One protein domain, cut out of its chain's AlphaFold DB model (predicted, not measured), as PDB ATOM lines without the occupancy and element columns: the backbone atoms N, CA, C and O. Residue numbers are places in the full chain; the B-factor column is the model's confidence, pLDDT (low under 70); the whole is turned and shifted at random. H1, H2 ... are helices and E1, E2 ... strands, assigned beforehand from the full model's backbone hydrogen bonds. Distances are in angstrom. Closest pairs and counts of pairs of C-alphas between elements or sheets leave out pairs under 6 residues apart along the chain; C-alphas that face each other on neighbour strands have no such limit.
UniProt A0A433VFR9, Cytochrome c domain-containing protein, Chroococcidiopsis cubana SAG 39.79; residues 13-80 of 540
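Overview. This is residues 13 to 80 of the 540 residues of the protein "Cytochrome c domain-containing protein" of Chroococcidiopsis cubana SAG 39.79 (UniProt A0A433VFR9). Three separate strand hairpins are strung along a loose, open chain: E1 and E2 at one far end, the longer arm E4 and E5, whose tip, residues 52 to 57, sticks out, and E6 and E7 beside the short helix H1. E3 and the unnamed residues 34 to 47 lead from the first hairpin to the other two. The printed part has 68 residues, with the order E1 E2 E3 E4 E5 H1 E6 E7; each two-strand sheet is antiparallel. The class is mostly strand, though under half of the residues are in named elements. The whole is loose, with a radius of gyration of the C-alphas of 15.2 A and spans of 39 by 37 by 21 A.

Arrangement. E1, residues 19 to 21, and E2, residues 24 to 26, form a hairpin at 153 degrees, with N 26 and O 19 2.8 A apart. E3, residues 31 to 33, pairs with no named strand, but residues 13 to 14 pair antiparallel with its residues 31 to 32. E4, residues 48 to 53, and E5, residues 56 to 61, form a hairpin at 148 degrees; N 58 and O 51 are 2.8 A apart. H1, residues 64 to 67, is too short for an O i to N i+4 pair, and its one O i to N i+3 pair is not within range. E6, residues 68 to 70, and E7, residues 77 to 79, form a hairpin at 156 degrees, with N 78 and O 69 2.8 A apart. The closest C-alphas of H1 and E7 are those of His 67 and Glu 79, 7.1 A. E1 and E4 are apart.

Along the chain. E1 begins at C-alpha 19 (125.379, 271.506, 312.936). E4 is 15.4 A long and E5 16.3 A. E7 ends at C-alpha 79 (142.191, 289.630, 288.848).

Size, cuts and confidence. The C-alphas farthest apart, Asn 54 and Lys 73, are 40.5 A apart. The printed part has no cut. The link E3 to E4 is long, with 14 residues. No printed residue is under 70 in pLDDT.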
ATOM      1  N   ILE A  13     135.303 281.628 309.830       93.31
ATOM      2  CA  ILE A  13     133.985 281.848 310.443       93.31
ATOM      3  C   ILE A  13     133.735 280.767 311.504       93.31
ATOM      4  O   ILE A  13     133.761 279.583 311.166       93.31
ATOM      5  N   PRO A  14     133.498 281.133 312.779       94.50
ATOM      6  CA  PRO A  14     133.088 280.171 313.789       94.50
ATOM      7  C   PRO A  14     131.637 279.740 313.554       94.50
ATOM      8  O   PRO A  14     130.770 280.581 313.312       94.50
ATOM      9  N   VAL A  15     131.371 278.443 313.672       93.88
ATOM     10  CA  VAL A  15     130.007 277.910 313.691       93.88
ATOM     11  C   VAL A  15     129.313 278.381 314.974       93.88
ATOM     12  O   VAL A  15     129.879 278.290 316.062       93.88
ATOM     13  N   ASP A  16     128.100 278.919 314.871       94.44
ATOM     14  CA  ASP A  16     127.370 279.518 315.995       94.44
ATOM     15  C   ASP A  16     126.638 278.491 316.876       94.44
ATOM     16  O   ASP A  16     126.392 278.753 318.056       94.44
ATOM     17  N   LYS A  17     126.312 277.323 316.319       95.19
ATOM     18  CA  LYS A  17     125.630 276.204 316.984       95.19
ATOM     19  C   LYS A  17     126.071 274.868 316.389       95.19
ATOM     20  O   LYS A  17     126.488 274.831 315.238       95.19
ATOM     21  N   ASP A  18     125.884 273.777 317.121       96.19
ATOM     22  CA  ASP A  18     126.137 272.439 316.583       96.19
ATOM     23  C   ASP A  18     125.322 272.223 315.297       96.19
ATOM     24  O   ASP A  18     124.103 272.435 315.267       96.19
ATOM     25  N   VAL A  19     125.999 271.818 314.226       94.50
ATOM     26  CA  VAL A  19     125.379 271.506 312.936       94.50
ATOM     27  C   VAL A  19     125.922 270.186 312.420       94.50
ATOM     28  O   VAL A  19     127.123 269.937 312.459       94.50
ATOM     29  N   THR A  20     125.029 269.329 311.936       95.19
ATOM     30  CA  THR A  20     125.395 268.075 311.282       95.19
ATOM     31  C   THR A  20     125.035 268.169 309.810       95.19
ATOM     32  O   THR A  20     123.884 268.457 309.493       95.19
ATOM     33  N   ALA A  21     126.008 267.904 308.942       95.44
ATOM     34  CA  ALA A  21     125.847 267.814 307.496       95.44
ATOM     35  C   ALA A  21     126.633 266.597 307.000       95.44
ATOM     36  O   ALA A  21     127.769 266.371 307.428       95.44
ATOM     37  N   GLY A  22     126.024 265.767 306.157       94.06
ATOM     38  CA  GLY A  22     126.698 264.607 305.568       94.06
ATOM     39  C   GLY A  22     127.313 263.620 306.561       94.06
ATOM     40  O   GLY A  22     128.400 263.091 306.331       94.06
ATOM     41  N   GLY A  23     126.663 263.432 307.713       92.44
ATOM     42  CA  GLY A  23     127.159 262.580 308.800       92.44
ATOM     43  C   GLY A  23     128.342 263.157 309.590       92.44
ATOM     44  O   GLY A  23     128.855 262.482 310.483       92.44
ATOM     45  N   ARG A  24     128.773 264.394 309.305       94.88
ATOM     46  CA  ARG A  24     129.807 265.116 310.060       94.88
ATOM     47  C   ARG A  24     129.163 266.165 310.947       94.88
ATOM     48  O   ARG A  24     128.342 266.947 310.477       94.88
ATOM     49  N   THR A  25     129.560 266.199 312.213       95.94
ATOM     50  CA  THR A  25     129.122 267.231 313.157       95.94
ATOM     51  C   THR A  25     130.206 268.287 313.308       95.94
ATOM     52  O   THR A  25     131.369 267.962 313.539       95.94
ATOM     53  N   PHE A  26     129.801 269.544 313.180       95.06
ATOM     54  CA  PHE A  26     130.599 270.721 313.478       95.06
ATOM     55  C   PHE A  26     130.052 271.330 314.766       95.06
ATOM     56  O   PHE A  26     128.956 271.895 314.772       95.06
ATOM     57  N   ASP A  27     130.802 271.180 315.853       97.00
ATOM     58  CA  ASP A  27     130.410 271.701 317.161       97.00
ATOM     59  C   ASP A  27     130.427 273.236 317.155       97.00
ATOM     60  O   ASP A  27     131.248 273.865 316.471       97.00
ATOM     61  N   ALA A  28     129.561 273.853 317.956       97.00
ATOM     62  CA  ALA A  28     129.553 275.294 318.165       97.00
ATOM     63  C   ALA A  28     130.952 275.804 318.564       97.00
ATOM     64  O   ALA A  28     131.611 275.274 319.459       97.00
ATOM     65  N   GLY A  29     131.410 276.864 317.903       95.69
ATOM     66  CA  GLY A  29     132.748 277.426 318.070       95.69
ATOM     67  C   GLY A  29     133.823 276.807 317.171       95.69
ATOM     68  O   GLY A  29     134.919 277.365 317.107       95.69
ATOM     69  N   THR A  30     133.529 275.725 316.436       95.00
ATOM     70  CA  THR A  30     134.425 275.212 315.385       95.00
ATOM     71  C   THR A  30     134.695 276.316 314.370       95.00
ATOM     72  O   THR A  30     133.764 276.913 313.837       95.00
ATOM     73  N   VAL A  31     135.965 276.612 314.097       94.62
ATOM     74  CA  VAL A  31     136.355 277.654 313.139       94.62
ATOM     75  C   VAL A  31     136.511 277.036 311.754       94.62
ATOM     76  O   VAL A  31     137.395 276.209 311.541       94.62
ATOM     77  N   LEU A  32     135.663 277.446 310.812       94.19
ATOM     78  CA  LEU A  32     135.705 276.967 309.433       94.19
ATOM     79  C   LEU A  32     136.648 277.819 308.584       94.19
ATOM     80  O   LEU A  32     136.542 279.048 308.566       94.19
ATOM     81  N   ASN A  33     137.524 277.151 307.832       95.31
ATOM     82  CA  ASN A  33     138.243 277.752 306.712       95.31
ATOM     83  C   ASN A  33     137.291 277.822 305.517       95.31
ATOM     84  O   ASN A  33     136.925 276.787 304.953       95.31
ATOM     85  N   THR A  34     136.862 279.032 305.175       95.88
ATOM     86  CA  THR A  34     135.911 279.250 304.079       95.88
ATOM     87  C   THR A  34     136.611 279.473 302.744       95.88
ATOM     88  O   THR A  34     135.984 279.252 301.714       95.88
ATOM     89  N   GLY A  35     137.869 279.939 302.758       95.94
ATOM     90  CA  GLY A  35     138.576 280.429 301.566       95.94
ATOM     91  C   GLY A  35     137.920 281.654 300.924       95.94
ATOM     92  O   GLY A  35     138.105 281.939 299.746       95.94
ATOM     93  N   LEU A  36     137.063 282.363 301.668       96.50
ATOM     94  CA  LEU A  36     136.495 283.623 301.212       96.50
ATOM     95  C   LEU A  36     137.536 284.731 301.366       96.50
ATOM     96  O   LEU A  36     137.880 285.129 302.482       96.50
ATOM     97  N   ASP A  37     137.968 285.270 300.236       96.75
ATOM     98  CA  ASP A  37     138.921 286.370 300.185       96.75
ATOM     99  C   ASP A  37     138.259 287.699 300.514       96.75
ATOM    100  O   ASP A  37     137.196 288.024 299.991       96.75
ATOM    101  N   VAL A  38     138.903 288.523 301.336       96.00
ATOM    102  CA  VAL A  38     138.449 289.882 301.643       96.00
ATOM    103  C   VAL A  38     139.571 290.860 301.306       96.00
ATOM    104  O   VAL A  38     140.606 290.852 301.976       96.00
ATOM    105  N   PRO A  39     139.398 291.722 300.286       95.69
ATOM    106  CA  PRO A  39     140.380 292.751 299.956       95.69
ATOM    107  C   PRO A  39     140.531 293.778 301.080       95.69
ATOM    108  O   PRO A  39     139.585 294.049 301.828       95.69
ATOM    109  N   LYS A  40     141.704 294.417 301.170       94.38
ATOM    110  CA  LYS A  40     141.963 295.428 302.204       94.38
ATOM    111  C   LYS A  40     140.937 296.564 302.117       94.38
ATOM    112  O   LYS A  40     140.734 297.150 301.057       94.38
ATOM    113  N   GLY A  41     140.307 296.889 303.245       91.50
ATOM    114  CA  GLY A  41     139.268 297.919 303.338       91.50
ATOM    115  C   GLY A  41     137.881 297.511 302.821       91.50
ATOM    116  O   GLY A  41     136.953 298.310 302.946       91.50
ATOM    117  N   SER A  42     137.707 296.298 302.286       90.94
ATOM    118  CA  SER A  42     136.390 295.791 301.889       90.94
ATOM    119  C   SER A  42     135.570 295.352 303.104       90.94
ATOM    120  O   SER A  42     136.102 294.839 304.089       90.94
ATOM    121  N   LEU A  43     134.250 295.530 303.021       86.75
ATOM    122  CA  LEU A  43     133.302 295.001 304.009       86.75
ATOM    123  C   LEU A  43     132.758 293.620 303.628       86.75
ATOM    124  O   LEU A  43     132.192 292.934 304.476       86.75
ATOM    125  N   PHE A  44     132.914 293.235 302.362       89.25
ATOM    126  CA  PHE A  44     132.359 292.014 301.798       89.25
ATOM    127  C   PHE A  44     133.463 291.168 301.165       89.25
ATOM    128  O   PHE A  44     134.425 291.736 300.625       89.25
ATOM    129  N   PRO A  45     133.329 289.833 301.201       94.31
ATOM    130  CA  PRO A  45     134.202 288.964 300.437       94.31
ATOM    131  C   PRO A  45     134.167 289.271 298.942       94.31
ATOM    132  O   PRO A  45     133.140 289.677 298.389       94.31
ATOM    133  N   LEU A  46     135.308 289.071 298.293       95.25
ATOM    134  CA  LEU A  46     135.474 289.222 296.862       95.25
ATOM    135  C   LEU A  46     134.488 288.307 296.135       95.25
ATOM    136  O   LEU A  46     134.325 287.133 296.453       95.25
ATOM    137  N   GLY A  47     133.784 288.883 295.168       93.25
ATOM    138  CA  GLY A  47     132.803 288.167 294.370       93.25
ATOM    139  C   GLY A  47     131.416 288.012 294.996       93.25
ATOM    140  O   GLY A  47     130.503 287.632 294.266       93.25
ATOM    141  N   MET A  48     131.208 288.364 296.271       92.75
ATOM    142  CA  MET A  48     129.872 288.434 296.877       92.75
ATOM    143  C   MET A  48     129.252 289.814 296.637       92.75
ATOM    144  O   MET A  48     129.749 290.832 297.119       92.75
ATOM    145  N   VAL A  49     128.143 289.860 295.898       88.19
ATOM    146  CA  VAL A  49     127.493 291.109 295.475       88.19
ATOM    147  C   VAL A  49     126.161 291.261 296.197       88.19
ATOM    148  O   VAL A  49     125.327 290.363 296.156       88.19
ATOM    149  N   THR A  50     125.926 292.405 296.837       83.31
ATOM    150  CA  THR A  50     124.631 292.697 297.470       83.31
ATOM    151  C   THR A  50     123.787 293.595 296.576       83.31
ATOM    152  O   THR A  50     124.275 294.589 296.041       83.31
ATOM    153  N   HIS A  51     122.513 293.256 296.405       83.19
ATOM    154  CA  HIS A  51     121.539 294.116 295.733       83.19
ATOM    155  C   HIS A  51     120.183 294.030 296.436       83.19
ATOM    156  O   HIS A  51     119.930 293.122 297.228       83.19
ATOM    157  N   ILE A  52     119.314 295.004 296.182       79.81
ATOM    158  CA  ILE A  52     117.958 295.030 296.731       79.81
ATOM    159  C   ILE A  52     117.005 294.580 295.629       79.81
ATOM    160  O   ILE A  52     116.887 295.247 294.606       79.81
ATOM    161  N   ASP A  53     116.306 293.475 295.865       73.56
ATOM    162  CA  ASP A  53     115.251 292.946 294.999       73.56
ATOM    163  C   ASP A  53     113.942 292.929 295.795       73.56
ATOM    164  O   ASP A  53     113.878 292.342 296.876       73.56
ATOM    165  N   ASN A  54     112.901 293.601 295.294       73.94
ATOM    166  CA  ASN A  54     111.585 293.670 295.942       73.94
ATOM    167  C   ASN A  54     111.655 294.026 297.447       73.94
ATOM    168  O   ASN A  54     111.031 293.382 298.293       73.94
ATOM    169  N   ALA A  55     112.459 295.045 297.780       80.25
ATOM    170  CA  ALA A  55     112.740 295.505 299.146       80.25
ATOM    171  C   ALA A  55     113.406 294.465 300.076       80.25
ATOM    172  O   ALA A  55     113.482 294.682 301.287       80.25
ATOM    173  N   LYS A  56     113.923 293.357 299.533       76.88
ATOM    174  CA  LYS A  56     114.707 292.359 300.267       76.88
ATOM    175  C   LYS A  56     116.174 292.428 299.840       76.88
ATOM    176  O   LYS A  56     116.454 292.445 298.641       76.88
ATOM    177  N   PRO A  57     117.124 292.441 300.789       82.00
ATOM    178  CA  PRO A  57     118.526 292.283 300.445       82.00
ATOM    179  C   PRO A  57     118.749 290.876 299.881       82.00
ATOM    180  O   PRO A  57     118.323 289.878 300.467       82.00
ATOM    181  N   ARG A  58     119.421 290.807 298.737       82.88
ATOM    182  CA  ARG A  58     119.898 289.580 298.106       82.88
ATOM    183  C   ARG A  58     121.410 289.607 298.067       82.88
ATOM    184  O   ARG A  58     122.015 290.660 297.861       82.88
ATOM    185  N   VAL A  59     122.000 288.436 298.247       84.88
ATOM    186  CA  VAL A  59     123.432 288.219 298.073       84.88
ATOM    187  C   VAL A  59     123.589 287.321 296.859       84.88
ATOM    188  O   VAL A  59     123.098 286.196 296.857       84.88
ATOM    189  N   GLY A  60     124.204 287.854 295.813       86.12
ATOM    190  CA  GLY A  60     124.618 287.119 294.629       86.12
ATOM    191  C   GLY A  60     126.100 286.772 294.690       86.12
ATOM    192  O   GLY A  60     126.858 287.312 295.501       86.12
ATOM    193  N   ILE A  61     126.505 285.885 293.794       90.19
ATOM    194  CA  ILE A  61     127.893 285.481 293.584       90.19
ATOM    195  C   ILE A  61     128.284 285.889 292.164       90.19
ATOM    196  O   ILE A  61     127.473 285.814 291.243       90.19
ATOM    197  N   SER A  62     129.526 286.323 291.983       91.69
ATOM    198  CA  SER A  62     130.124 286.605 290.677       91.69
ATOM    199  C   SER A  62     131.364 285.742 290.449       91.69
ATOM    200  O   SER A  62     131.899 285.142 291.383       91.69
ATOM    201  N   CYS A  63     131.858 285.717 289.207       93.00
ATOM    202  CA  CYS A  63     133.035 284.944 288.801       93.00
ATOM    203  C   CYS A  63     134.270 285.216 289.678       93.00
ATOM    204  O   CYS A  63     135.080 284.316 289.882       93.00
ATOM    205  N   ALA A  64     134.389 286.426 290.238       95.06
ATOM    206  CA  ALA A  64     135.502 286.829 291.094       95.06
ATOM    207  C   ALA A  64     135.597 286.044 292.415       95.06
ATOM    208  O   ALA A  64     136.652 286.070 293.031       95.06
ATOM    209  N   LEU A  65     134.543 285.329 292.839       95.31
ATOM    210  CA  LEU A  65     134.615 284.450 294.015       95.31
ATOM    211  C   LEU A  65     135.632 283.316 293.807       95.31
ATOM    212  O   LEU A  65     136.319 282.920 294.740       95.31
ATOM    213  N   CYS A  66     135.697 282.790 292.579       95.19
ATOM    214  CA  CYS A  66     136.542 281.650 292.211       95.19
ATOM    215  C   CYS A  66     137.747 282.071 291.346       95.19
ATOM    216  O   CYS A  66     138.813 281.469 291.430       95.19
ATOM    217  N   HIS A  67     137.593 283.103 290.509       95.94
ATOM    218  CA  HIS A  67     138.574 283.528 289.498       95.94
ATOM    219  C   HIS A  67     139.256 284.869 289.810       95.94
ATOM    220  O   HIS A  67     139.696 285.584 288.904       95.94
ATOM    221  N   ALA A  68     139.300 285.243 291.082       96.44
ATOM    222  CA  ALA A  68     140.188 286.281 291.577       96.44
ATOM    223  C   ALA A  68     140.589 285.940 293.014       96.44
ATOM    224  O   ALA A  68     139.850 285.255 293.719       96.44
ATOM    225  N   THR A  69     141.741 286.442 293.451       96.19
ATOM    226  CA  THR A  69     142.191 286.299 294.843       96.19
ATOM    227  C   THR A  69     142.772 287.607 295.373       96.19
ATOM    228  O   THR A  69     142.755 288.633 294.686       96.19
ATOM    229  N   VAL A  70     143.280 287.612 296.600       95.38
ATOM    230  CA  VAL A  70     143.932 288.756 297.231       95.38
ATOM    231  C   VAL A  70     145.411 288.462 297.466       95.38
ATOM    232  O   VAL A  70     145.794 287.424 297.989       95.38
ATOM    233  N   SER A  71     146.271 289.416 297.117       92.56
ATOM    234  CA  SER A  71     147.696 289.340 297.436       92.56
ATOM    235  C   SER A  71     147.910 289.428 298.948       92.56
ATOM    236  O   SER A  71     147.608 290.452 299.559       92.56
ATOM    237  N   ASP A  72     148.532 288.409 299.530       86.12
ATOM    238  CA  ASP A  72     148.991 288.378 300.924       86.12
ATOM    239  C   ASP A  72     149.945 289.541 301.275       86.12
ATOM    240  O   ASP A  72     149.873 290.118 302.359       86.12
ATOM    241  N   LYS A  73     150.805 289.944 300.330       87.56
ATOM    242  CA  LYS A  73     151.778 291.036 300.493       87.56
ATOM    243  C   LYS A  73     151.142 292.423 300.487       87.56
ATOM    244  O   LYS A  73     151.602 293.311 301.203       87.56
ATOM    245  N   THR A  74     150.149 292.655 299.627       90.62
ATOM    246  CA  THR A  74     149.637 294.015 299.354       90.62
ATOM    247  C   THR A  74     148.186 294.236 299.772       90.62
ATOM    248  O   THR A  74     147.754 295.384 299.878       90.62
ATOM    249  N   GLY A  75     147.421 293.166 299.985       92.19
ATOM    250  CA  GLY A  75     145.979 293.201 300.225       92.19
ATOM    251  C   GLY A  75     145.143 293.629 299.012       92.19
ATOM    252  O   GLY A  75     143.951 293.903 299.170       92.19
ATOM    253  N   ARG A  76     145.755 293.736 297.821       94.00
ATOM    254  CA  ARG A  76     145.085 294.092 296.561       94.00
ATOM    255  C   ARG A  76     144.534 292.858 295.858       94.00
ATOM    256  O   ARG A  76     145.091 291.772 295.994       94.00
ATOM    257  N   VAL A  77     143.477 293.061 295.077       96.00
ATOM    258  CA  VAL A  77     142.882 292.022 294.229       96.00
ATOM    259  C   VAL A  77     143.851 291.643 293.110       96.00
ATOM    260  O   VAL A  77     144.444 292.513 292.472       96.00
ATOM    261  N   LEU A  78     143.997 290.342 292.895       95.62
ATOM    262  CA  LEU A  78     144.669 289.723 291.765       95.62
ATOM    263  C   LEU A  78     143.585 289.191 290.825       95.62
ATOM    264  O   LEU A  78     143.025 288.116 291.045       95.62
ATOM    265  N   GLU A  79     143.231 289.983 289.818       95.44
ATOM    266  CA  GLU A  79     142.191 289.630 288.848       95.44
ATOM    267  C   GLU A  79     142.667 288.482 287.948       95.44
ATOM    268  O   GLU A  79     143.789 288.495 287.451       95.44
ATOM    269  N   GLY A  80     141.824 287.471 287.739       94.50
ATOM    270  CA  GLY A  80     142.131 286.324 286.881       94.50
ATOM    271  C   GLY A  80     142.888 285.184 287.566       94.50
ATOM    272  O   GLY A  80     142.844 284.047 287.084       94.50
TER     273      GLY A  80